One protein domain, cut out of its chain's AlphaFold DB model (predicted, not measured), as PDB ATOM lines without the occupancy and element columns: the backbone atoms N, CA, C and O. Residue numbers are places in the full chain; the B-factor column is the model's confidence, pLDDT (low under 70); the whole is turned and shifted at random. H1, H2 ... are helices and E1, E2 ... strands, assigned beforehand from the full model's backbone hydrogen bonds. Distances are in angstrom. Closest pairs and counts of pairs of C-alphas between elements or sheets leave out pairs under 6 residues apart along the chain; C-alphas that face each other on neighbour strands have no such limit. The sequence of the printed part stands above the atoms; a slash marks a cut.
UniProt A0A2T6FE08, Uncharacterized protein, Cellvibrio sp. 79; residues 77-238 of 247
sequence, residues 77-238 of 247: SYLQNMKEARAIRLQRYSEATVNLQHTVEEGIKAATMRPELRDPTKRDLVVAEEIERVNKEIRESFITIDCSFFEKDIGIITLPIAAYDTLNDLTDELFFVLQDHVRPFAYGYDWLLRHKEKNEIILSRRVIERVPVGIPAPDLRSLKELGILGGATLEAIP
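Overview. This is residues 77 to 238 of the 247 residues of an uncharacterized protein of Cellvibrio sp. 79 (UniProt A0A2T6FE08). Two long helices, H1 and H3, run side by side in opposite ways with short H2 at their turn, and make a long arm; at the other end of H3 is a small head, a strongly twisted five-strand sheet with H4 over it and long loops. H1 reaches back alongside this head, where its residues 92 to 97 only graze the sheet. The printed part has 162 residues, mixed helices and strands, in the order H1 H2 H3 E1 E2 H4 E3 E4 H5 E5; the sheet runs E2 E1 E5 E3 E4 and is mixed. The whole is loose, with a radius of gyration of the C-alphas of 19.5 A, and elongated, spanning 66 by 36 by 31 A.

Arrangement. Start with H1, residues 77 to 112, which with residues 100 to 111 alone touches H3, residues 120 to 141, at a shallow tilt of 18 degrees, opposite ways; the closest C-alphas, of Val 104 and Val 134, are 6.2 A apart. H2, residues 115 to 118, touches H3 only at the corner, C-alphas of Leu 117 and Arg 123 at 4.8 A. H1 with residues 92 to 97 and H3 with 138 to 141 only graze the sheet. Next find the hairpin of E1, residues 142 to 146, and E2, residues 156 to 160, antiparallel, with N 145 and O 157 at 2.8 A. H4, residues 167 to 178, is on the sheet at a height of 8.5 A, only just over E1 with 3 of its 12 C-alphas, slantwise at 47 degrees on the local plane. E3, residues 192 to 195, forms a hairpin with E4, residues 200 to 202, N 202 and O 193 at 2.8 A. E2, H4 and E3 are a split strand-helix-strand unit, two strands of one sheet joined through a helix, with E1 and E5 between them in the sheet, and its crossover is right-handed. H5, residues 205 to 208, is not on the sheet. E5, residues 233 to 237, is parallel to E1, N 234 and O 144 at 2.8 A, and antiparallel to E3, N 194 and O 235 at 2.9 A. Every O i to N i+4 pair is within hydrogen-bond range in H1 and H4, and 16 of 18 in H3; H2 and H5 are too short for one.

Along the chain. Find C-alpha 77 at (180.485, 239.073, 175.584); from there H1 runs 52.1 A to C-alpha 112 at (217.435, 218.359, 205.916). H3 runs 32.0 A, H4 15.9 A, E2 13.7 A, E1 13.2 A and E5 13.0 A, ending at C-alpha 237 at (198.862, 217.349, 165.146).

Size, cuts and confidence. Look to the C-alphas of Arg 118 and Pro 212, the two farthest apart, at 66.7 A. The printed part has no cut; the links H4 to E3 and H5 to E5 are long. Confidence is under 70 at residues 77 to 83, 85 and 115 to 118.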
ATOM      1  N   SER A  77     180.953 239.598 174.299       56.16
ATOM      2  CA  SER A  77     180.485 239.073 175.584       56.16
ATOM      3  C   SER A  77     180.755 237.571 175.761       56.16
ATOM      4  O   SER A  77     181.123 237.142 176.852       56.16
ATOM      5  N   TYR A  78     180.686 236.762 174.698       63.00
ATOM      6  CA  TYR A  78     181.036 235.337 174.767       63.00
ATOM      7  C   TYR A  78     182.537 235.136 174.963       63.00
ATOM      8  O   TYR A  78     182.959 234.366 175.828       63.00
ATOM      9  N   LEU A  79     183.350 235.894 174.222       62.06
ATOM     10  CA  LEU A  79     184.795 235.924 174.442       62.06
ATOM     11  C   LEU A  79     185.125 236.388 175.865       62.06
ATOM     12  O   LEU A  79     186.070 235.879 176.460       62.06
ATOM     13  N   GLN A  80     184.354 237.321 176.427       67.94
ATOM     14  CA  GLN A  80     184.515 237.767 177.807       67.94
ATOM     15  C   GLN A  80     184.160 236.667 178.817       67.94
ATOM     16  O   GLN A  80     184.975 236.384 179.687       67.94
ATOM     17  N   ASN A  81     183.037 235.967 178.650       65.62
ATOM     18  CA  ASN A  81     182.666 234.836 179.508       65.62
ATOM     19  C   ASN A  81     183.693 233.695 179.425       65.62
ATOM     20  O   ASN A  81     184.040 233.088 180.438       65.62
ATOM     21  N   MET A  82     184.242 233.423 178.236       64.88
ATOM     22  CA  MET A  82     185.338 232.463 178.095       64.88
ATOM     23  C   MET A  82     186.630 232.956 178.757       64.88
ATOM     24  O   MET A  82     187.333 232.157 179.376       64.88
ATOM     25  N   LYS A  83     186.939 234.258 178.684       68.56
ATOM     26  CA  LYS A  83     188.065 234.863 179.414       68.56
ATOM     27  C   LYS A  83     187.875 234.777 180.929       68.56
ATOM     28  O   LYS A  83     188.847 234.517 181.628       68.56
ATOM     29  N   GLU A  84     186.659 234.939 181.439       72.62
ATOM     30  CA  GLU A  84     186.343 234.782 182.865       72.62
ATOM     31  C   GLU A  84     186.455 233.318 183.312       72.62
ATOM     32  O   GLU A  84     187.119 233.025 184.307       72.62
ATOM     33  N   ALA A  85     185.919 232.373 182.533       69.38
ATOM     34  CA  ALA A  85     186.115 230.942 182.777       69.38
ATOM     35  C   ALA A  85     187.605 230.553 182.742       69.38
ATOM     36  O   ALA A  85     188.052 229.692 183.506       69.38
ATOM     37  N   ARG A  86     188.390 231.214 181.883       70.69
ATOM     38  CA  ARG A  86     189.847 231.086 181.850       70.69
ATOM     39  C   ARG A  86     190.500 231.698 183.086       70.69
ATOM     40  O   ARG A  86     191.425 231.098 183.613       70.69
ATOM     41  N   ALA A  87     190.027 232.841 183.581       73.69
ATOM     42  CA  ALA A  87     190.543 233.469 184.798       73.69
ATOM     43  C   ALA A  87     190.343 232.571 186.032       73.69
ATOM     44  O   ALA A  87     191.272 232.387 186.815       73.69
ATOM     45  N   ILE A  88     189.172 231.937 186.156       73.88
ATOM     46  CA  ILE A  88     188.896 230.943 187.207       73.88
ATOM     47  C   ILE A  88     189.844 229.744 187.073       73.88
ATOM     48  O   ILE A  88     190.389 229.264 188.066       73.88
ATOM     49  N   ARG A  89     190.088 229.266 185.846       71.31
ATOM     50  CA  ARG A  89     191.079 228.209 185.607       71.31
ATOM     51  C   ARG A  89     192.478 228.660 186.010       71.31
ATOM     52  O   ARG A  89     193.097 227.959 186.794       71.31
ATOM     53  N   LEU A  90     192.946 229.827 185.560       73.50
ATOM     54  CA  LEU A  90     194.223 230.457 185.943       73.50
ATOM     55  C   LEU A  90     194.405 230.535 187.462       73.50
ATOM     56  O   LEU A  90     195.500 230.282 187.961       73.50
ATOM     57  N   GLN A  91     193.336 230.804 188.210       77.50
ATOM     58  CA  GLN A  91     193.379 230.720 189.665       77.50
ATOM     59  C   GLN A  91     193.694 229.290 190.141       77.50
ATOM     60  O   GLN A  91     194.613 229.116 190.941       77.50
ATOM     61  N   ARG A  92     193.043 228.257 189.587       74.06
ATOM     62  CA  ARG A  92     193.394 226.849 189.870       74.06
ATOM     63  C   ARG A  92     194.838 226.507 189.481       74.06
ATOM     64  O   ARG A  92     195.476 225.740 190.196       74.06
ATOM     65  N   TYR A  93     195.385 227.085 188.401       74.75
ATOM     66  CA  TYR A  93     196.821 226.947 188.097       74.75
ATOM     67  C   TYR A  93     197.672 227.505 189.234       74.75
ATOM     68  O   TYR A  93     198.611 226.841 189.666       74.75
ATOM     69  N   SER A  94     197.348 228.707 189.723       74.56
ATOM     70  CA  SER A  94     198.109 229.332 190.808       74.56
ATOM     71  C   SER A  94     198.067 228.481 192.080       74.56
ATOM     72  O   SER A  94     199.115 228.202 192.657       74.56
ATOM     73  N   GLU A  95     196.899 227.948 192.441       77.81
ATOM     74  CA  GLU A  95     196.731 227.055 193.590       77.81
ATOM     75  C   GLU A  95     197.527 225.753 193.417       77.81
ATOM     76  O   GLU A  95     198.239 225.343 194.331       77.81
ATOM     77  N   ALA A  96     197.501 225.144 192.226       73.50
ATOM     78  CA  ALA A  96     198.298 223.955 191.928       73.50
ATOM     79  C   ALA A  96     199.808 224.226 192.049       73.50
ATOM     80  O   ALA A  96     200.536 223.419 192.629       73.50
ATOM     81  N   THR A  97     200.287 225.375 191.558       75.50
ATOM     82  CA  THR A  97     201.706 225.752 191.680       75.50
ATOM     83  C   THR A  97     202.120 226.065 193.117       75.50
ATOM     84  O   THR A  97     203.222 225.698 193.518       75.50
ATOM     85  N   VAL A  98     201.244 226.691 193.907       79.44
ATOM     86  CA  VAL A  98     201.497 226.992 195.324       79.44
ATOM     87  C   VAL A  98     201.544 225.707 196.147       79.44
ATOM     88  O   VAL A  98     202.463 225.524 196.943       79.44
ATOM     89  N   ASN A  99     200.614 224.781 195.912       79.94
ATOM     90  CA  ASN A  99     200.624 223.479 196.578       79.94
ATOM     91  C   ASN A  99     201.906 222.703 196.250       79.94
ATOM     92  O   ASN A  99     202.524 222.140 197.147       79.94
ATOM     93  N   LEU A 100     202.363 222.747 194.994       75.38
ATOM     94  CA  LEU A 100     203.639 222.150 194.600       75.38
ATOM     95  C   LEU A 100     204.838 222.794 195.299       75.38
ATOM     96  O   LEU A 100     205.725 222.073 195.750       75.38
ATOM     97  N   GLN A 101     204.881 224.124 195.415       77.88
ATOM     98  CA  GLN A 101     205.940 224.802 196.169       77.88
ATOM     99  C   GLN A 101     205.967 224.336 197.625       77.88
ATOM    100  O   GLN A 101     207.041 224.035 198.142       77.88
ATOM    101  N   HIS A 102     204.800 224.203 198.255       81.44
ATOM    102  CA  HIS A 102     204.703 223.691 199.616       81.44
ATOM    103  C   HIS A 102     205.236 222.257 199.725       81.44
ATOM    104  O   HIS A 102     206.076 221.983 200.578       81.44
ATOM    105  N   THR A 103     204.837 221.365 198.814       77.75
ATOM    106  CA  THR A 103     205.332 219.981 198.771       77.75
ATOM    107  C   THR A 103     206.851 219.914 198.588       77.75
ATOM    108  O   THR A 103     207.532 219.133 199.257       77.75
ATOM    109  N   VAL A 104     207.408 220.755 197.712       79.19
ATOM    110  CA  VAL A 104     208.859 220.857 197.487       79.19
ATOM    111  C   VAL A 104     209.567 221.326 198.758       79.19
ATOM    112  O   VAL A 104     210.558 220.724 199.174       79.19
ATOM    113  N   GLU A 105     209.065 222.382 199.400       81.69
ATOM    114  CA  GLU A 105     209.639 222.909 200.639       81.69
ATOM    115  C   GLU A 105     209.585 221.898 201.785       81.69
ATOM    116  O   GLU A 105     210.558 221.760 202.532       81.69
ATOM    117  N   GLU A 106     208.470 221.184 201.934       82.50
ATOM    118  CA  GLU A 106     208.317 220.129 202.934       82.50
ATOM    119  C   GLU A 106     209.267 218.963 202.674       82.50
ATOM    120  O   GLU A 106     209.926 218.511 203.611       82.50
ATOM    121  N   GLY A 107     209.417 218.533 201.417       76.19
ATOM    122  CA  GLY A 107     210.395 217.513 201.030       76.19
ATOM    123  C   GLY A 107     211.828 217.926 201.373       76.19
ATOM    124  O   GLY A 107     212.559 217.189 202.036       76.19
ATOM    125  N   ILE A 108     212.217 219.160 201.031       76.44
ATOM    126  CA  ILE A 108     213.555 219.690 201.343       76.44
ATOM    127  C   ILE A 108     213.770 219.795 202.862       76.44
ATOM    128  O   ILE A 108     214.827 219.394 203.366       76.44
ATOM    129  N   LYS A 109     212.790 220.300 203.624       81.88
ATOM    130  CA  LYS A 109     212.877 220.380 205.095       81.88
ATOM    131  C   LYS A 109     212.986 218.991 205.721       81.88
ATOM    132  O   LYS A 109     213.855 218.785 206.570       81.88
ATOM    133  N   ALA A 110     212.161 218.040 205.283       77.00
ATOM    134  CA  ALA A 110     212.176 216.664 205.765       77.00
ATOM    135  C   ALA A 110     213.522 215.985 205.489       77.00
ATOM    136  O   ALA A 110     214.080 215.355 206.391       77.00
ATOM    137  N   ALA A 111     214.086 216.171 204.293       70.31
ATOM    138  CA  ALA A 111     215.422 215.683 203.972       70.31
ATOM    139  C   ALA A 111     216.482 216.307 204.885       70.31
ATOM    140  O   ALA A 111     217.283 215.574 205.456       70.31
ATOM    141  N   THR A 112     216.440 217.626 205.106       71.62
ATOM    142  CA  THR A 112     217.435 218.359 205.916       71.62
ATOM    143  C   THR A 112     217.404 217.989 207.408       71.62
ATOM    144  O   THR A 112     218.413 218.133 208.098       71.62
ATOM    145  N   MET A 113     216.275 217.487 207.924       75.38
ATOM    146  CA  MET A 113     216.120 217.072 209.328       75.38
ATOM    147  C   MET A 113     216.524 215.614 209.605       75.38
ATOM    148  O   MET A 113     216.510 215.195 210.767       75.38
ATOM    149  N   ARG A 114     216.903 214.822 208.588       72.81
ATOM    150  CA  ARG A 114     217.297 213.422 208.810       72.81
ATOM    151  C   ARG A 114     218.647 213.325 209.545       72.81
ATOM    152  O   ARG A 114     219.643 213.881 209.082       72.81
ATOM    153  N   PRO A 115     218.733 212.566 210.658       65.00
ATOM    154  CA  PRO A 115     219.964 212.417 211.446       65.00
ATOM    155  C   PRO A 115     221.106 211.716 210.685       65.00
ATOM    156  O   PRO A 115     222.273 211.832 211.065       65.00
ATOM    157  N   GLU A 116     220.780 211.036 209.585       61.34
ATOM    158  CA  GLU A 116     221.694 210.356 208.655       61.34
ATOM    159  C   GLU A 116     222.623 211.326 207.897       61.34
ATOM    160  O   GLU A 116     223.669 210.911 207.401       61.34
ATOM    161  N   LEU A 117     222.306 212.629 207.880       60.03
ATOM    162  CA  LEU A 117     223.094 213.690 207.235       60.03
ATOM    163  C   LEU A 117     224.382 214.087 207.978       60.03
ATOM    164  O   LEU A 117     225.113 214.963 207.510       60.03
ATOM    165  N   ARG A 118     224.675 213.481 209.139       64.94
ATOM    166  CA  ARG A 118     225.945 213.699 209.857       64.94
ATOM    167  C   ARG A 118     227.148 213.069 209.153       64.94
ATOM    168  O   ARG A 118     228.269 213.508 209.392       64.94
ATOM    169  N   ASP A 119     226.919 212.070 208.303       73.69
ATOM    170  CA  ASP A 119     227.949 211.471 207.456       73.69
ATOM    171  C   ASP A 119     227.948 212.173 206.082       73.69
ATOM    172  O   ASP A 119     226.977 212.034 205.329       73.69
ATOM    173  N   PRO A 120     229.003 212.936 205.732       70.38
ATOM    174  CA  PRO A 120     229.064 213.687 204.477       70.38
ATOM    175  C   PRO A 120     228.947 212.788 203.239       70.38
ATOM    176  O   PRO A 120     228.441 213.230 202.216       70.38
ATOM    177  N   THR A 121     229.323 211.512 203.342       73.56
ATOM    178  CA  THR A 121     229.264 210.548 202.231       73.56
ATOM    179  C   THR A 121     227.842 210.061 201.945       73.56
ATOM    180  O   THR A 121     227.508 209.739 200.807       73.56
ATOM    181  N   LYS A 122     226.982 209.998 202.970       77.38
ATOM    182  CA  LYS A 122     225.570 209.595 202.831       77.38
ATOM    183  C   LYS A 122     224.658 210.774 202.520       77.38
ATOM    184  O   LYS A 122     223.565 210.586 201.994       77.38
ATOM    185  N   ARG A 123     225.118 211.987 202.823       72.75
ATOM    186  CA  ARG A 123     224.377 213.226 202.608       72.75
ATOM    187  C   ARG A 123     224.045 213.472 201.144       72.75
ATOM    188  O   ARG A 123     222.890 213.750 200.841       72.75
ATOM    189  N   ASP A 124     225.015 213.301 200.255       77.25
ATOM    190  CA  ASP A 124     224.801 213.536 198.825       77.25
ATOM    191  C   ASP A 124     223.822 212.519 198.216       77.25
ATOM    192  O   ASP A 124     222.983 212.884 197.397       77.25
ATOM    193  N   LEU A 125     223.861 211.265 198.683       80.25
ATOM    194  CA  LEU A 125     222.924 210.209 198.280       80.25
ATOM    195  C   LEU A 125     221.486 210.506 198.726       80.25
ATOM    196  O   LEU A 125     220.571 210.440 197.911       80.25
ATOM    197  N   VAL A 126     221.288 210.878 199.994       79.44
ATOM    198  CA  VAL A 126     219.953 211.187 200.540       79.44
ATOM    199  C   VAL A 126     219.360 212.441 199.888       79.44
ATOM    200  O   VAL A 126     218.167 212.486 199.602       79.44
ATOM    201  N   VAL A 127     220.187 213.458 199.620       78.69
ATOM    202  CA  VAL A 127     219.744 214.675 198.924       78.69
ATOM    203  C   VAL A 127     219.368 214.372 197.472       78.69
ATOM    204  O   VAL A 127     218.339 214.856 197.006       78.69
ATOM    205  N   ALA A 128     220.157 213.559 196.762       82.31
ATOM    206  CA  ALA A 128     219.850 213.168 195.388       82.31
ATOM    207  C   ALA A 128     218.532 212.380 195.288       82.31
ATOM    208  O   ALA A 128     217.716 212.680 194.417       82.31
ATOM    209  N   GLU A 129     218.293 211.435 196.204       85.38
ATOM    210  CA  GLU A 129     217.054 210.648 196.253       85.38
ATOM    211  C   GLU A 129     215.820 211.532 196.503       85.38
ATOM    212  O   GLU A 129     214.797 211.385 195.829       85.38
ATOM    213  N   GLU A 130     215.913 212.503 197.418       80.94
ATOM    214  CA  GLU A 130     214.800 213.418 197.688       80.94
ATOM    215  C   GLU A 130     214.516 214.334 196.490       80.94
ATOM    216  O   GLU A 130     213.359 214.514 196.107       80.94
ATOM    217  N   ILE A 131     215.564 214.881 195.860       82.19
ATOM    218  CA  ILE A 131     215.430 215.690 194.641       82.19
ATOM    219  C   ILE A 131     214.770 214.867 193.532       82.19
ATOM    220  O   ILE A 131     213.907 215.375 192.817       82.19
ATOM    221  N   GLU A 132     215.142 213.596 193.382       86.75
ATOM    222  CA  GLU A 132     214.524 212.706 192.405       86.75
ATOM    223  C   GLU A 132     213.044 212.451 192.717       86.75
ATOM    224  O   GLU A 132     212.215 212.531 191.803       86.75
ATOM    225  N   ARG A 133     212.690 212.231 193.991       86.00
ATOM    226  CA  ARG A 133     211.296 212.065 194.431       86.00
ATOM    227  C   ARG A 133     210.458 213.299 194.108       86.00
ATOM    228  O   ARG A 133     209.401 213.174 193.494       86.00
ATOM    229  N   VAL A 134     210.961 214.481 194.459       82.38
ATOM    230  CA  VAL A 134     210.294 215.760 194.191       82.38
ATOM    231  C   VAL A 134     210.153 215.997 192.685       82.38
ATOM    232  O   VAL A 134     209.072 216.319 192.204       82.38
ATOM    233  N   ASN A 135     211.210 215.768 191.902       85.81
ATOM    234  CA  ASN A 135     211.154 215.909 190.444       85.81
ATOM    235  C   ASN A 135     210.178 214.923 189.797       85.81
ATOM    236  O   ASN A 135     209.560 215.234 188.777       85.81
ATOM    237  N   LYS A 136     210.057 213.711 190.341       88.94
ATOM    238  CA  LYS A 136     209.064 212.734 189.896       88.94
ATOM    239  C   LYS A 136     207.646 213.237 190.166       88.94
ATOM    240  O   LYS A 136     206.853 213.252 189.235       88.94
ATOM    241  N   GLU A 137     207.366 213.724 191.369       86.06
ATOM    242  CA  GLU A 137     206.049 214.252 191.744       86.06
ATOM    243  C   GLU A 137     205.658 215.498 190.935       86.06
ATOM    244  O   GLU A 137     204.529 215.599 190.449       86.06
ATOM    245  N   ILE A 138     206.611 216.409 190.699       85.62
ATOM    246  CA  ILE A 138     206.417 217.544 189.791       85.62
ATOM    247  C   ILE A 138     206.063 217.018 188.403       85.62
ATOM    248  O   ILE A 138     205.022 217.387 187.873       85.62
ATOM    249  N   ARG A 139     206.869 216.126 187.813       89.56
ATOM    250  CA  ARG A 139     206.571 215.578 186.477       89.56
ATOM    251  C   ARG A 139     205.190 214.933 186.422       89.56
ATOM    252  O   ARG A 139     204.458 215.186 185.477       89.56
ATOM    253  N   GLU A 140     204.809 214.177 187.445       92.75
ATOM    254  CA  GLU A 140     203.492 213.541 187.562       92.75
ATOM    255  C   GLU A 140     202.342 214.538 187.825       92.75
ATOM    256  O   GLU A 140     201.173 214.181 187.713       92.75
ATOM    257  N   SER A 141     202.627 215.805 188.110       91.12
ATOM    258  CA  SER A 141     201.600 216.840 188.296       91.12
ATOM    259  C   SER A 141     201.294 217.630 187.020       91.12
ATOM    260  O   SER A 141     200.292 218.347 186.963       91.12
ATOM    261  N   PHE A 142     202.120 217.496 185.979       94.38
ATOM    262  CA  PHE A 142     201.967 218.227 184.722       94.38
ATOM    263  C   PHE A 142     201.855 217.296 183.521       94.38
ATOM    264  O   PHE A 142     202.384 216.191 183.508       94.38
ATOM    265  N   ILE A 143     201.205 217.776 182.471       96.88
ATOM    266  CA  ILE A 143     201.270 217.209 181.127       96.88
ATOM    267  C   ILE A 143     202.045 218.159 180.227       96.88
ATOM    268  O   ILE A 143     201.997 219.380 180.395       96.88
ATOM    269  N   THR A 144     202.765 217.592 179.268       97.12
ATOM    270  CA  THR A 144     203.542 218.350 178.287       97.12
ATOM    271  C   THR A 144     202.909 218.170 176.920       97.12
ATOM    272  O   THR A 144     202.624 217.042 176.527       97.12
ATOM    273  N   ILE A 145     202.668 219.259 176.196       98.00
ATOM    274  CA  ILE A 145     201.994 219.237 174.897       98.00
ATOM    275  C   ILE A 145     202.866 219.970 173.885       98.00
ATOM    276  O   ILE A 145     203.167 221.150 174.040       98.00
ATOM    277  N   ASP A 146     203.299 219.245 172.862       97.75
ATOM    278  CA  ASP A 146     204.073 219.782 171.750       97.75
ATOM    279  C   ASP A 146     203.119 220.339 170.689       97.75
ATOM    280  O   ASP A 146     202.397 219.590 170.026       97.75
ATOM    281  N   CYS A 147     203.101 221.660 170.549       96.94
ATOM    282  CA  CYS A 147     202.281 222.388 169.584       96.94
ATOM    283  C   CYS A 147     203.090 222.848 168.361       96.94
ATOM    284  O   CYS A 147     202.545 223.526 167.486       96.94
ATOM    285  N   SER A 148     204.364 222.449 168.259       95.50
ATOM    286  CA  SER A 148     205.306 222.924 167.233       95.50
ATOM    287  C   SER A 148     204.880 222.602 165.798       95.50
ATOM    288  O   SER A 148     205.445 223.148 164.850       95.50
ATOM    289  N   PHE A 149     203.908 221.700 165.615       94.75
ATOM    290  CA  PHE A 149     203.355 221.397 164.300       94.75
ATOM    291  C   PHE A 149     202.620 222.602 163.695       94.75
ATOM    292  O   PHE A 149     202.730 222.837 162.492       94.75
ATOM    293  N   PHE A 150     201.864 223.346 164.506       92.81
ATOM    294  CA  PHE A 150     201.076 224.486 164.030       92.81
ATOM    295  C   PHE A 150     201.957 225.714 163.827       92.81
ATOM    296  O   PHE A 150     201.900 226.349 162.779       92.81
ATOM    297  N   GLU A 151     202.833 225.996 164.790       91.88
ATOM    298  CA  GLU A 151     203.781 227.098 164.708       91.88
ATOM    299  C   GLU A 151     204.982 226.824 165.612       91.88
ATOM    300  O   GLU A 151     204.833 226.421 166.768       91.88
ATOM    301  N   LYS A 152     206.195 227.040 165.084       86.06
ATOM    302  CA  LYS A 152     207.440 226.759 165.817       86.06
ATOM    303  C   LYS A 152     207.573 227.593 167.089       86.06
ATOM    304  O   LYS A 152     208.167 227.115 168.050       86.06
ATOM    305  N   ASP A 153     207.011 228.798 167.086       87.50
ATOM    306  CA  ASP A 153     207.129 229.749 168.190       87.50
ATOM    307  C   ASP A 153     206.198 229.410 169.364       87.50
ATOM    308  O   ASP A 153     206.495 229.787 170.496       87.50
ATOM    309  N   ILE A 154     205.123 228.640 169.136       88.88
ATOM    310  CA  ILE A 154     204.284 228.110 170.224       88.88
ATOM    311  C   ILE A 154     205.066 227.048 171.009       88.88
ATOM    312  O   ILE A 154     205.020 227.012 172.238       88.88
ATOM    313  N   GLY A 155     205.807 226.195 170.296       93.00
ATOM    314  CA  GLY A 155     206.711 225.215 170.886       93.00
ATOM    315  C   GLY A 155     206.011 224.198 171.791       93.00
ATOM    316  O   GLY A 155     204.979 223.620 171.443       93.00
ATOM    317  N   ILE A 156     206.614 223.954 172.956       95.06
ATOM    318  CA  ILE A 156     206.152 222.986 173.950       95.06
ATOM    319  C   ILE A 156     205.543 223.741 175.129       95.06
ATOM    320  O   ILE A 156     206.204 224.580 175.739       95.06
ATOM    321  N   ILE A 157     204.312 223.388 175.487       94.56
ATOM    322  CA  ILE A 157     203.617 223.937 176.652       94.56
ATOM    323  C   ILE A 157     203.487 222.880 177.750       94.56
ATOM    324  O   ILE A 157     203.341 221.686 177.481       94.56
ATOM    325  N   THR A 158     203.513 223.325 179.003       93.19
ATOM    326  CA  THR A 158     203.370 222.465 180.182       93.19
ATOM    327  C   THR A 158     202.177 222.939 180.998       93.19
ATOM    328  O   THR A 158     202.091 224.116 181.346       93.19
ATOM    329  N   LEU A 159     201.243 222.033 181.285       93.19
ATOM    330  CA  LEU A 159     199.964 222.352 181.922       93.19
ATOM    331  C   LEU A 159     199.748 221.444 183.144       93.19
ATOM    332  O   LEU A 159     200.023 220.249 183.047       93.19
ATOM    333  N   PRO A 160     199.288 221.958 184.298       93.81
ATOM    334  CA  PRO A 160     199.012 221.144 185.472       93.81
ATOM    335  C   PRO A 160     197.781 220.284 185.200       93.81
ATOM    336  O   PRO A 160     196.714 220.800 184.869       93.81
ATOM    337  N   ILE A 161     197.911 218.969 185.356       93.88
ATOM    338  CA  ILE A 161     196.826 218.044 185.008       93.88
ATOM    339  C   ILE A 161     195.580 218.265 185.875       93.88
ATOM    340  O   ILE A 161     194.462 218.142 185.390       93.88
ATOM    341  N   ALA A 162     195.769 218.676 187.131       90.44
ATOM    342  CA  ALA A 162     194.694 218.943 188.084       90.44
ATOM    343  C   ALA A 162     193.798 220.141 187.708       90.44
ATOM    344  O   ALA A 162     192.739 220.318 188.306       90.44
ATOM    345  N   ALA A 163     194.199 220.974 186.741       88.56
ATOM    346  CA  ALA A 163     193.370 222.084 186.271       88.56
ATOM    347  C   ALA A 163     192.242 221.641 185.319       88.56
ATOM    348  O   ALA A 163     191.389 222.467 184.984       88.56
ATOM    349  N   TYR A 164     192.227 220.371 184.896       92.69
ATOM    350  CA  TYR A 164     191.300 219.854 183.893       92.69
ATOM    351  C   TYR A 164     190.671 218.541 184.339       92.69
ATOM    352  O   TYR A 164     191.362 217.550 184.575       92.69
ATOM    353  N   ASP A 165     189.345 218.521 184.384       92.75
ATOM    354  CA  ASP A 165     188.592 217.335 184.776       92.75
ATOM    355  C   ASP A 165     188.326 216.435 183.557       92.75
ATOM    356  O   ASP A 165     188.397 215.204 183.643       92.75
ATOM    357  N   THR A 166     188.068 217.049 182.397       96.75
ATOM    358  CA  THR A 166     187.641 216.368 181.168       96.75
ATOM    359  C   THR A 166     188.526 216.686 179.963       96.75
ATOM    360  O   THR A 166     189.279 217.663 179.951       96.75
ATOM    361  N   LEU A 167     188.408 215.877 178.900       96.88
ATOM    362  CA  LEU A 167     189.052 216.188 177.618       96.88
ATOM    363  C   LEU A 167     188.600 217.541 177.076       96.88
ATOM    364  O   LEU A 167     189.427 218.270 176.534       96.88
ATOM    365  N   ASN A 168     187.314 217.871 177.228       95.19
ATOM    366  CA  ASN A 168     186.774 219.136 176.751       95.19
ATOM    367  C   ASN A 168     187.517 220.330 177.368       95.19
ATOM    368  O   ASN A 168     187.963 221.203 176.627       95.19
ATOM    369  N   ASP A 169     187.725 220.323 178.688       93.19
ATOM    370  CA  ASP A 169     188.413 221.406 179.407       93.19
ATOM    371  C   ASP A 169     189.842 221.614 178.889       93.19
ATOM    372  O   ASP A 169     190.278 222.747 178.667       93.19
ATOM    373  N   LEU A 170     190.560 220.511 178.660       95.75
ATOM    374  CA  LEU A 170     191.916 220.542 178.119       95.75
ATOM    375  C   LEU A 170     191.932 221.067 176.678       95.75
ATOM    376  O   LEU A 170     192.743 221.930 176.337       95.75
ATOM    377  N   THR A 171     191.041 220.563 175.821       95.50
ATOM    378  CA  THR A 171     190.990 220.980 174.413       95.50
ATOM    379  C   THR A 171     190.534 222.423 174.243       95.50
ATOM    380  O   THR A 171     190.978 223.075 173.302       95.50
ATOM    381  N   ASP A 172     189.707 222.939 175.152       92.12
ATOM    382  CA  ASP A 172     189.292 224.340 175.153       92.12
ATOM    383  C   ASP A 172     190.467 225.263 175.501       92.12
ATOM    384  O   ASP A 172     190.637 226.300 174.864       92.12
ATOM    385  N   GLU A 173     191.322 224.894 176.464       92.00
ATOM    386  CA  GLU A 173     192.538 225.675 176.746       92.00
ATOM    387  C   GLU A 173     193.509 225.649 175.563       92.00
ATOM    388  O   GLU A 173     194.023 226.688 175.148       92.00
ATOM    389  N   LEU A 174     193.717 224.472 174.974       94.19
ATOM    390  CA  LEU A 174     194.556 224.326 173.790       94.19
ATOM    391  C   LEU A 174     194.016 225.089 172.586       94.19
ATOM    392  O   LEU A 174     194.803 225.649 171.828       94.19
ATOM    393  N   PHE A 175     192.697 225.151 172.418       92.56
ATOM    394  CA  PHE A 175     192.086 225.963 171.376       92.56
ATOM    395  C   PHE A 175     192.526 227.424 171.497       92.56
ATOM    396  O   PHE A 175     192.893 228.003 170.487       92.56
ATOM    397  N   PHE A 176     192.578 228.005 172.699       88.44
ATOM    398  CA  PHE A 176     193.049 229.385 172.863       88.44
ATOM    399  C   PHE A 176     194.525 229.574 172.536       88.44
ATOM    400  O   PHE A 176     194.905 230.637 172.050       88.44
ATOM    401  N   VAL A 177     195.351 228.559 172.791       90.81
ATOM    402  CA  VAL A 177     196.763 228.572 172.385       90.81
ATOM    403  C   VAL A 177     196.887 228.488 170.861       90.81
ATOM    404  O   VAL A 177     197.766 229.112 170.280       90.81
ATOM    405  N   LEU A 178     195.995 227.740 170.213       93.00
ATOM    406  CA  LEU A 178     196.031 227.447 168.779       93.00
ATOM    407  C   LEU A 178     195.054 228.291 167.946       93.00
ATOM    408  O   LEU A 178     194.899 228.019 166.758       93.00
ATOM    409  N   GLN A 179     194.370 229.277 168.531       91.06
ATOM    410  CA  GLN A 179     193.183 229.919 167.939       91.06
ATOM    411  C   GLN A 179     193.447 230.586 166.582       91.06
ATOM    412  O   GLN A 179     192.538 230.687 165.761       91.06
ATOM    413  N   ASP A 180     194.690 230.998 166.333       91.12
ATOM    414  CA  ASP A 180     195.110 231.611 165.070       91.12
ATOM    415  C   ASP A 180     195.311 230.574 163.946       91.12
ATOM    416  O   ASP A 180     195.350 230.925 162.766       91.12
ATOM    417  N   HIS A 181     195.378 229.284 164.295       92.88
ATOM    418  CA  HIS A 181     195.692 228.170 163.391       92.88
ATOM    419  C   HIS A 181     194.561 227.151 163.239       92.88
ATOM    420  O   HIS A 181     194.537 226.397 162.264       92.88
ATOM    421  N   VAL A 182     193.621 227.093 164.188       91.62
ATOM    422  CA  VAL A 182     192.538 226.098 164.196       91.62
ATOM    423  C   VAL A 182     191.172 226.752 164.372       91.62
ATOM    424  O   VAL A 182     191.020 227.756 165.061       91.62
ATOM    425  N   ARG A 183     190.132 226.162 163.769       88.12
ATOM    426  CA  ARG A 183     188.770 226.697 163.898       88.12
ATOM    427  C   ARG A 183     188.142 226.330 165.252       88.12
ATOM    428  O   ARG A 183     188.424 225.254 165.794       88.12
ATOM    429  N   PRO A 184     187.217 227.161 165.770       85.88
ATOM    430  CA  PRO A 184     186.427 226.820 166.949       85.88
ATOM    431  C   PRO A 184     185.675 225.496 166.769       85.88
ATOM    432  O   PRO A 184     185.156 225.204 165.688       85.88
ATOM    433  N   PHE A 185     185.590 224.700 167.838       86.00
ATOM    434  CA  PHE A 185     184.884 223.408 167.864       86.00
ATOM    435  C   PHE A 185     185.339 222.402 166.789       86.00
ATOM    436  O   PHE A 185     184.568 221.521 166.395       86.00
ATOM    437  N   ALA A 186     186.582 222.522 166.317       90.75
ATOM    438  CA  ALA A 186     187.138 221.670 165.271       90.75
ATOM    439  C   ALA A 186     188.122 220.604 165.782       90.75
ATOM    440  O   ALA A 186     188.738 219.911 164.971       90.75
ATOM    441  N   TYR A 187     188.248 220.416 167.103       94.88
ATOM    442  CA  TYR A 187     188.989 219.281 167.657       94.88
ATOM    443  C   TYR A 187     188.397 217.959 167.155       94.88
ATOM    444  O   TYR A 187     187.186 217.733 167.251       94.88
ATOM    445  N   GLY A 188     189.238 217.083 166.611       93.81
ATOM    446  CA  GLY A 188     188.801 215.875 165.910       93.81
ATOM    447  C   GLY A 188     188.814 215.990 164.385       93.81
ATOM    448  O   GLY A 188     188.829 214.968 163.699       93.81
ATOM    449  N   TYR A 189     188.815 217.216 163.857       92.38
ATOM    450  CA  TYR A 189     188.762 217.498 162.425       92.38
ATOM    451  C   TYR A 189     189.949 218.318 161.950       92.38
ATOM    452  O   TYR A 189     190.612 217.878 161.029       92.38
ATOM    453  N   ASP A 190     190.223 219.469 162.560       93.06
ATOM    454  CA  ASP A 190     191.331 220.346 162.154       93.06
ATOM    455  C   ASP A 190     192.621 220.006 162.893       93.06
ATOM    456  O   ASP A 190     193.719 220.230 162.387       93.06
ATOM    457  N   TRP A 191     192.483 219.433 164.085       96.12
ATOM    458  CA  TRP A 191     193.594 219.036 164.924       96.12
ATOM    459  C   TRP A 191     193.187 217.916 165.879       96.12
ATOM    460  O   TRP A 191     192.002 217.701 166.161       96.12
ATOM    461  N   LEU A 192     194.186 217.169 166.331       97.19
ATOM    462  CA  LEU A 192     194.074 215.989 167.174       97.19
ATOM    463  C   LEU A 192     195.199 216.007 168.203       97.19
ATOM    464  O   LEU A 192     196.300 216.476 167.912       97.19
ATOM    465  N   LEU A 193     194.942 215.433 169.375       97.94
ATOM    466  CA  LEU A 193     195.997 215.091 170.316       97.94
ATOM    467  C   LEU A 193     196.461 213.659 170.079       97.94
ATOM    468  O   LEU A 193     195.660 212.754 169.826       97.94
ATOM    469  N   ARG A 194     197.769 213.459 170.186       97.88
ATOM    470  CA  ARG A 194     198.409 212.153 170.081       97.88
ATOM    471  C   ARG A 194     199.368 211.946 171.243       97.88
ATOM    472  O   ARG A 194     200.161 212.830 171.540       97.88
ATOM    473  N   HIS A 195     199.352 210.768 171.858       98.06
ATOM    474  CA  HIS A 195     200.401 210.375 172.795       98.06
ATOM    475  C   HIS A 195     201.729 210.220 172.052       98.06
ATOM    476  O   HIS A 195     201.830 209.375 171.160       98.06
ATOM    477  N   LYS A 196     202.752 210.988 172.438       96.62
ATOM    478  CA  LYS A 196     204.066 210.972 171.774       96.62
ATOM    479  C   LYS A 196     204.730 209.598 171.850       96.62
ATOM    480  O   LYS A 196     205.261 209.108 170.861       96.62
ATOM    481  N   GLU A 197     204.640 208.951 173.009       96.00
ATOM    482  CA  GLU A 197     205.284 207.659 173.275       96.00
ATOM    483  C   GLU A 197     204.582 206.486 172.582       96.00
ATOM    484  O   GLU A 197     205.229 205.620 171.999       96.00
ATOM    485  N   LYS A 198     203.246 206.456 172.636       96.06
ATOM    486  CA  LYS A 198     202.436 205.346 172.105       96.06
ATOM    487  C   LYS A 198     202.059 205.527 170.639       96.06
ATOM    488  O   LYS A 198     201.565 204.589 170.019       96.06
ATOM    489  N   ASN A 199     202.248 206.732 170.099       96.06
ATOM    490  CA  ASN A 199     201.748 207.140 168.789       96.06
ATOM    491  C   ASN A 199     200.225 206.905 168.637       96.06
ATOM    492  O   ASN A 199     199.727 206.641 167.544       96.06
ATOM    493  N   GLU A 200     199.481 206.993 169.745       97.25
ATOM    494  CA  GLU A 200     198.038 206.743 169.815       97.25
ATOM    495  C   GLU A 200     197.264 208.062 169.753       97.25
ATOM    496  O   GLU A 200     197.567 208.999 170.494       97.25
ATOM    497  N   ILE A 201     196.279 208.144 168.857       97.31
ATOM    498  CA  ILE A 201     195.452 209.340 168.659       97.31
ATOM    499  C   ILE A 201     194.276 209.325 169.634       97.31
ATOM    500  O   ILE A 201     193.514 208.360 169.694       97.31
ATOM    501  N   ILE A 202     194.072 210.443 170.322       97.69
ATOM    502  CA  ILE A 202     192.987 210.637 171.280       97.69
ATOM    503  C   ILE A 202     191.770 211.172 170.528       97.69
ATOM    504  O   ILE A 202     191.628 212.368 170.270       97.69
ATOM    505  N   LEU A 203     190.875 210.270 170.137       96.44
ATOM    506  CA  LEU A 203     189.651 210.645 169.432       96.44
ATOM    507  C   LEU A 203     188.646 211.268 170.398       96.44
ATOM    508  O   LEU A 203     188.373 210.691 171.449       96.44
ATOM    509  N   SER A 204     188.040 212.395 170.019       94.81
ATOM    510  CA  SER A 204     186.899 212.946 170.753       94.81
ATOM    511  C   SER A 204     185.613 212.181 170.469       94.81
ATOM    512  O   SER A 204     185.436 211.569 169.409       94.81
ATOM    513  N   ARG A 205     184.658 212.313 171.389       93.31
ATOM    514  CA  ARG A 205     183.268 211.880 171.232       93.31
ATOM    515  C   ARG A 205     182.664 212.367 169.916       93.31
ATOM    516  O   ARG A 205     182.021 211.589 169.223       93.31
ATOM    517  N   ARG A 206     182.959 213.611 169.519       92.94
ATOM    518  CA  ARG A 206     182.568 214.189 168.223       92.94
ATOM    519  C   ARG A 206     182.951 213.295 167.044       92.94
ATOM    520  O   ARG A 206     182.120 213.054 166.175       92.94
ATOM    521  N   VAL A 207     184.195 212.820 166.999       93.19
ATOM    522  CA  VAL A 207     184.684 211.972 165.899       93.19
ATOM    523  C   VAL A 207     184.018 210.599 165.941       93.19
ATOM    524  O   VAL A 207     183.611 210.083 164.902       93.19
ATOM    525  N   ILE A 208     183.869 210.036 167.142       94.56
ATOM    526  CA  ILE A 208     183.255 208.721 167.368       94.56
ATOM    527  C   ILE A 208     181.786 208.722 166.915       94.56
ATOM    528  O   ILE A 208     181.365 207.851 166.155       94.56
ATOM    529  N   GLU A 209     181.024 209.733 167.327       95.12
ATOM    530  CA  GLU A 209     179.597 209.895 167.021       95.12
ATOM    531  C   GLU A 209     179.343 210.587 165.669       95.12
ATOM    532  O   GLU A 209     178.195 210.753 165.261       95.12
ATOM    533  N   ARG A 210     180.406 210.964 164.943       94.19
ATOM    534  CA  ARG A 210     180.357 211.651 163.639       94.19
ATOM    535  C   ARG A 210     179.558 212.959 163.667       94.19
ATOM    536  O   ARG A 210     178.860 213.286 162.705       94.19
ATOM    537  N   VAL A 211     179.673 213.721 164.753       89.88
ATOM    538  CA  VAL A 211     178.989 215.011 164.894       89.88
ATOM    539  C   VAL A 211     179.656 216.056 163.984       89.88
ATOM    540  O   VAL A 211     180.860 216.285 164.124       89.88
ATOM    541  N   PRO A 212     178.909 216.733 163.088       85.50
ATOM    542  CA  PRO A 212     179.455 217.749 162.187       85.50
ATOM    543  C   PRO A 212     180.248 218.860 162.894       85.50
ATOM    544  O   PRO A 212     179.964 219.227 164.037       85.50
ATOM    545  N   VAL A 213     181.225 219.436 162.184       84.31
ATOM    546  CA  VAL A 213     182.014 220.591 162.651       84.31
ATOM    547  C   VAL A 213     181.091 221.774 162.969       84.31
ATOM    548  O   VAL A 213     180.129 222.029 162.247       84.31
ATOM    549  N   GLY A 214     181.395 222.507 164.045       78.62
ATOM    550  CA  GLY A 214     180.663 223.717 164.446       78.62
ATOM    551  C   GLY A 214     179.437 223.480 165.337       78.62
ATOM    552  O   GLY A 214     178.851 224.441 165.826       78.62
ATOM    553  N   ILE A 215     179.059 222.224 165.590       79.12
ATOM    554  CA  ILE A 215     178.018 221.868 166.569       79.12
ATOM    555  C   ILE A 215     178.704 221.486 167.882       79.12
ATOM    556  O   ILE A 215     179.547 220.597 167.830       79.12
ATOM    557  N   PRO A 216     178.398 222.074 169.050       80.00
ATOM    558  CA  PRO A 216     178.958 221.630 170.329       80.00
ATOM    559  C   PRO A 216     178.737 220.140 170.564       80.00
ATOM    560  O   PRO A 216     177.632 219.633 170.408       80.00
ATOM    561  N   ALA A 217     179.804 219.448 170.936       89.25
ATOM    562  CA  ALA A 217     179.775 218.032 171.274       89.25
ATOM    563  C   ALA A 217     180.809 217.804 172.382       89.25
ATOM    564  O   ALA A 217     181.905 217.319 172.086       89.25
ATOM    565  N   PRO A 218     180.511 218.263 173.614       91.38
ATOM    566  CA  PRO A 218     181.472 218.225 174.702       91.38
ATOM    567  C   PRO A 218     181.852 216.781 175.025       91.38
ATOM    568  O   PRO A 218     181.008 215.881 175.072       91.38
ATOM    569  N   ASP A 219     183.143 216.571 175.247       95.69
ATOM    570  CA  ASP A 219     183.688 215.281 175.644       95.69
ATOM    571  C   ASP A 219     183.975 215.269 177.145       95.69
ATOM    572  O   ASP A 219     184.999 215.771 177.603       95.69
ATOM    573  N   LEU A 220     183.027 214.712 177.900       96.12
ATOM    574  CA  LEU A 220     183.051 214.689 179.363       96.12
ATOM    575  C   LEU A 220     183.859 213.520 179.943       96.12
ATOM    576  O   LEU A 220     183.840 213.314 181.155       96.12
ATOM    577  N   ARG A 221     184.532 212.724 179.101       97.50
ATOM    578  CA  ARG A 221     185.415 211.659 179.585       97.50
ATOM    579  C   ARG A 221     186.577 212.276 180.348       97.50
ATOM    580  O   ARG A 221     187.147 213.282 179.910       97.50
ATOM    581  N   SER A 222     186.926 211.662 181.472       97.75
ATOM    582  CA  SER A 222     188.039 212.141 182.286       97.75
ATOM    583  C   SER A 222     189.372 211.968 181.557       97.75
ATOM    584  O   SER A 222     189.547 211.046 180.753       97.75
ATOM    585  N   LEU A 223     190.356 212.819 181.861       97.38
ATOM    586  CA  LEU A 223     191.708 212.674 181.302       97.38
ATOM    587  C   LEU A 223     192.308 211.290 181.609       97.38
ATOM    588  O   LEU A 223     192.924 210.660 180.746       97.38
ATOM    589  N   LYS A 224     192.024 210.764 182.808       97.12
ATOM    590  CA  LYS A 224     192.454 209.435 183.257       97.12
ATOM    591  C   LYS A 224     191.887 208.301 182.397       97.12
ATOM    592  O   LYS A 224     192.627 207.378 182.069       97.12
ATOM    593  N   GLU A 225     190.609 208.366 182.018       97.31
ATOM    594  CA  GLU A 225     189.983 207.379 181.119       97.31
ATOM    595  C   GLU A 225     190.649 207.338 179.743       97.31
ATOM    596  O   GLU A 225     190.699 206.287 179.109       97.31
ATOM    597  N   LEU A 226     191.177 208.475 179.293       97.44
ATOM    598  CA  LEU A 226     191.860 208.610 178.011       97.44
ATOM    599  C   LEU A 226     193.354 208.288 178.088       97.44
ATOM    600  O   LEU A 226     194.057 208.429 177.093       97.44
ATOM    601  N   GLY A 227     193.856 207.879 179.255       96.94
ATOM    602  CA  GLY A 227     195.279 207.620 179.462       96.94
ATOM    603  C   GLY A 227     196.144 208.884 179.478       96.94
ATOM    604  O   GLY A 227     197.371 208.774 179.438       96.94
ATOM    605  N   ILE A 228     195.536 210.070 179.563       97.50
ATOM    606  CA  ILE A 228     196.231 211.335 179.795       97.50
ATOM    607  C   ILE A 228     196.464 211.430 181.303       97.50
ATOM    608  O   ILE A 228     195.581 211.810 182.068       97.50
ATOM    609  N   LEU A 229     197.646 210.998 181.732       96.75
ATOM    610  CA  LEU A 229     198.075 211.002 183.127       96.75
ATOM    611  C   LEU A 229     199.165 212.049 183.348       96.75
ATOM    612  O   LEU A 229     199.754 212.567 182.403       96.75
ATOM    613  N   GLY A 230     199.456 212.317 184.615       95.75
ATOM    614  CA  GLY A 230     200.644 213.041 185.029       95.75
ATOM    615  C   GLY A 230     201.916 212.560 184.340       95.75
ATOM    616  O   GLY A 230     202.150 211.357 184.247       95.75
ATOM    617  N   GLY A 231     202.732 213.486 183.851       95.94
ATOM    618  CA  GLY A 231     203.963 213.214 183.113       95.94
ATOM    619  C   GLY A 231     203.752 212.845 181.645       95.94
ATOM    620  O   GLY A 231     204.734 212.693 180.919       95.94
ATOM    621  N   ALA A 232     202.506 212.714 181.177       97.19
ATOM    622  CA  ALA A 232     202.244 212.377 179.786       97.19
ATOM    623  C   ALA A 232     202.774 213.463 178.840       97.19
ATOM    624  O   ALA A 232     202.566 214.662 179.048       97.19
ATOM    625  N   THR A 233     203.408 213.012 177.756       97.81
ATOM    626  CA  THR A 233     203.803 213.871 176.640       97.81
ATOM    627  C   THR A 233     202.857 213.652 175.463       97.81
ATOM    628  O   THR A 233     202.741 212.543 174.930       97.81
ATOM    629  N   LEU A 234     202.171 214.717 175.068       98.31
ATOM    630  CA  LEU A 234     201.231 214.762 173.959       98.31
ATOM    631  C   LEU A 234     201.791 215.622 172.827       98.31
ATOM    632  O   LEU A 234     202.650 216.475 173.036       98.31
ATOM    633  N   GLU A 235     201.267 215.422 171.628       97.75
ATOM    634  CA  GLU A 235     201.529 216.267 170.468       97.75
ATOM    635  C   GLU A 235     200.200 216.709 169.862       97.75
ATOM    636  O   GLU A 235     199.305 215.882 169.649       97.75
ATOM    637  N   ALA A 236     200.081 218.003 169.577       97.62
ATOM    638  CA  ALA A 236     198.993 218.549 168.788       97.62
ATOM    639  C   ALA A 236     199.370 218.430 167.307       97.62
ATOM    640  O   ALA A 236     200.340 219.029 166.844       97.62
ATOM    641  N   ILE A 237     198.605 217.639 166.560       96.94
ATOM    642  CA  ILE A 237     198.862 217.349 165.146       96.94
ATOM    643  C   ILE A 237     197.621 217.657 164.305       96.94
ATOM    644  O   ILE A 237     196.501 217.536 164.805       96.94
ATOM    645  N   PRO A 238     197.758 218.007 163.019       95.56
ATOM    646  CA  PRO A 238     196.625 218.039 162.111       95.56
ATOM    647  C   PRO A 238     196.096 216.615 161.899       95.56
ATOM    648  O   PRO A 238     196.833 215.635 162.083       95.56
TER     649      PRO A 238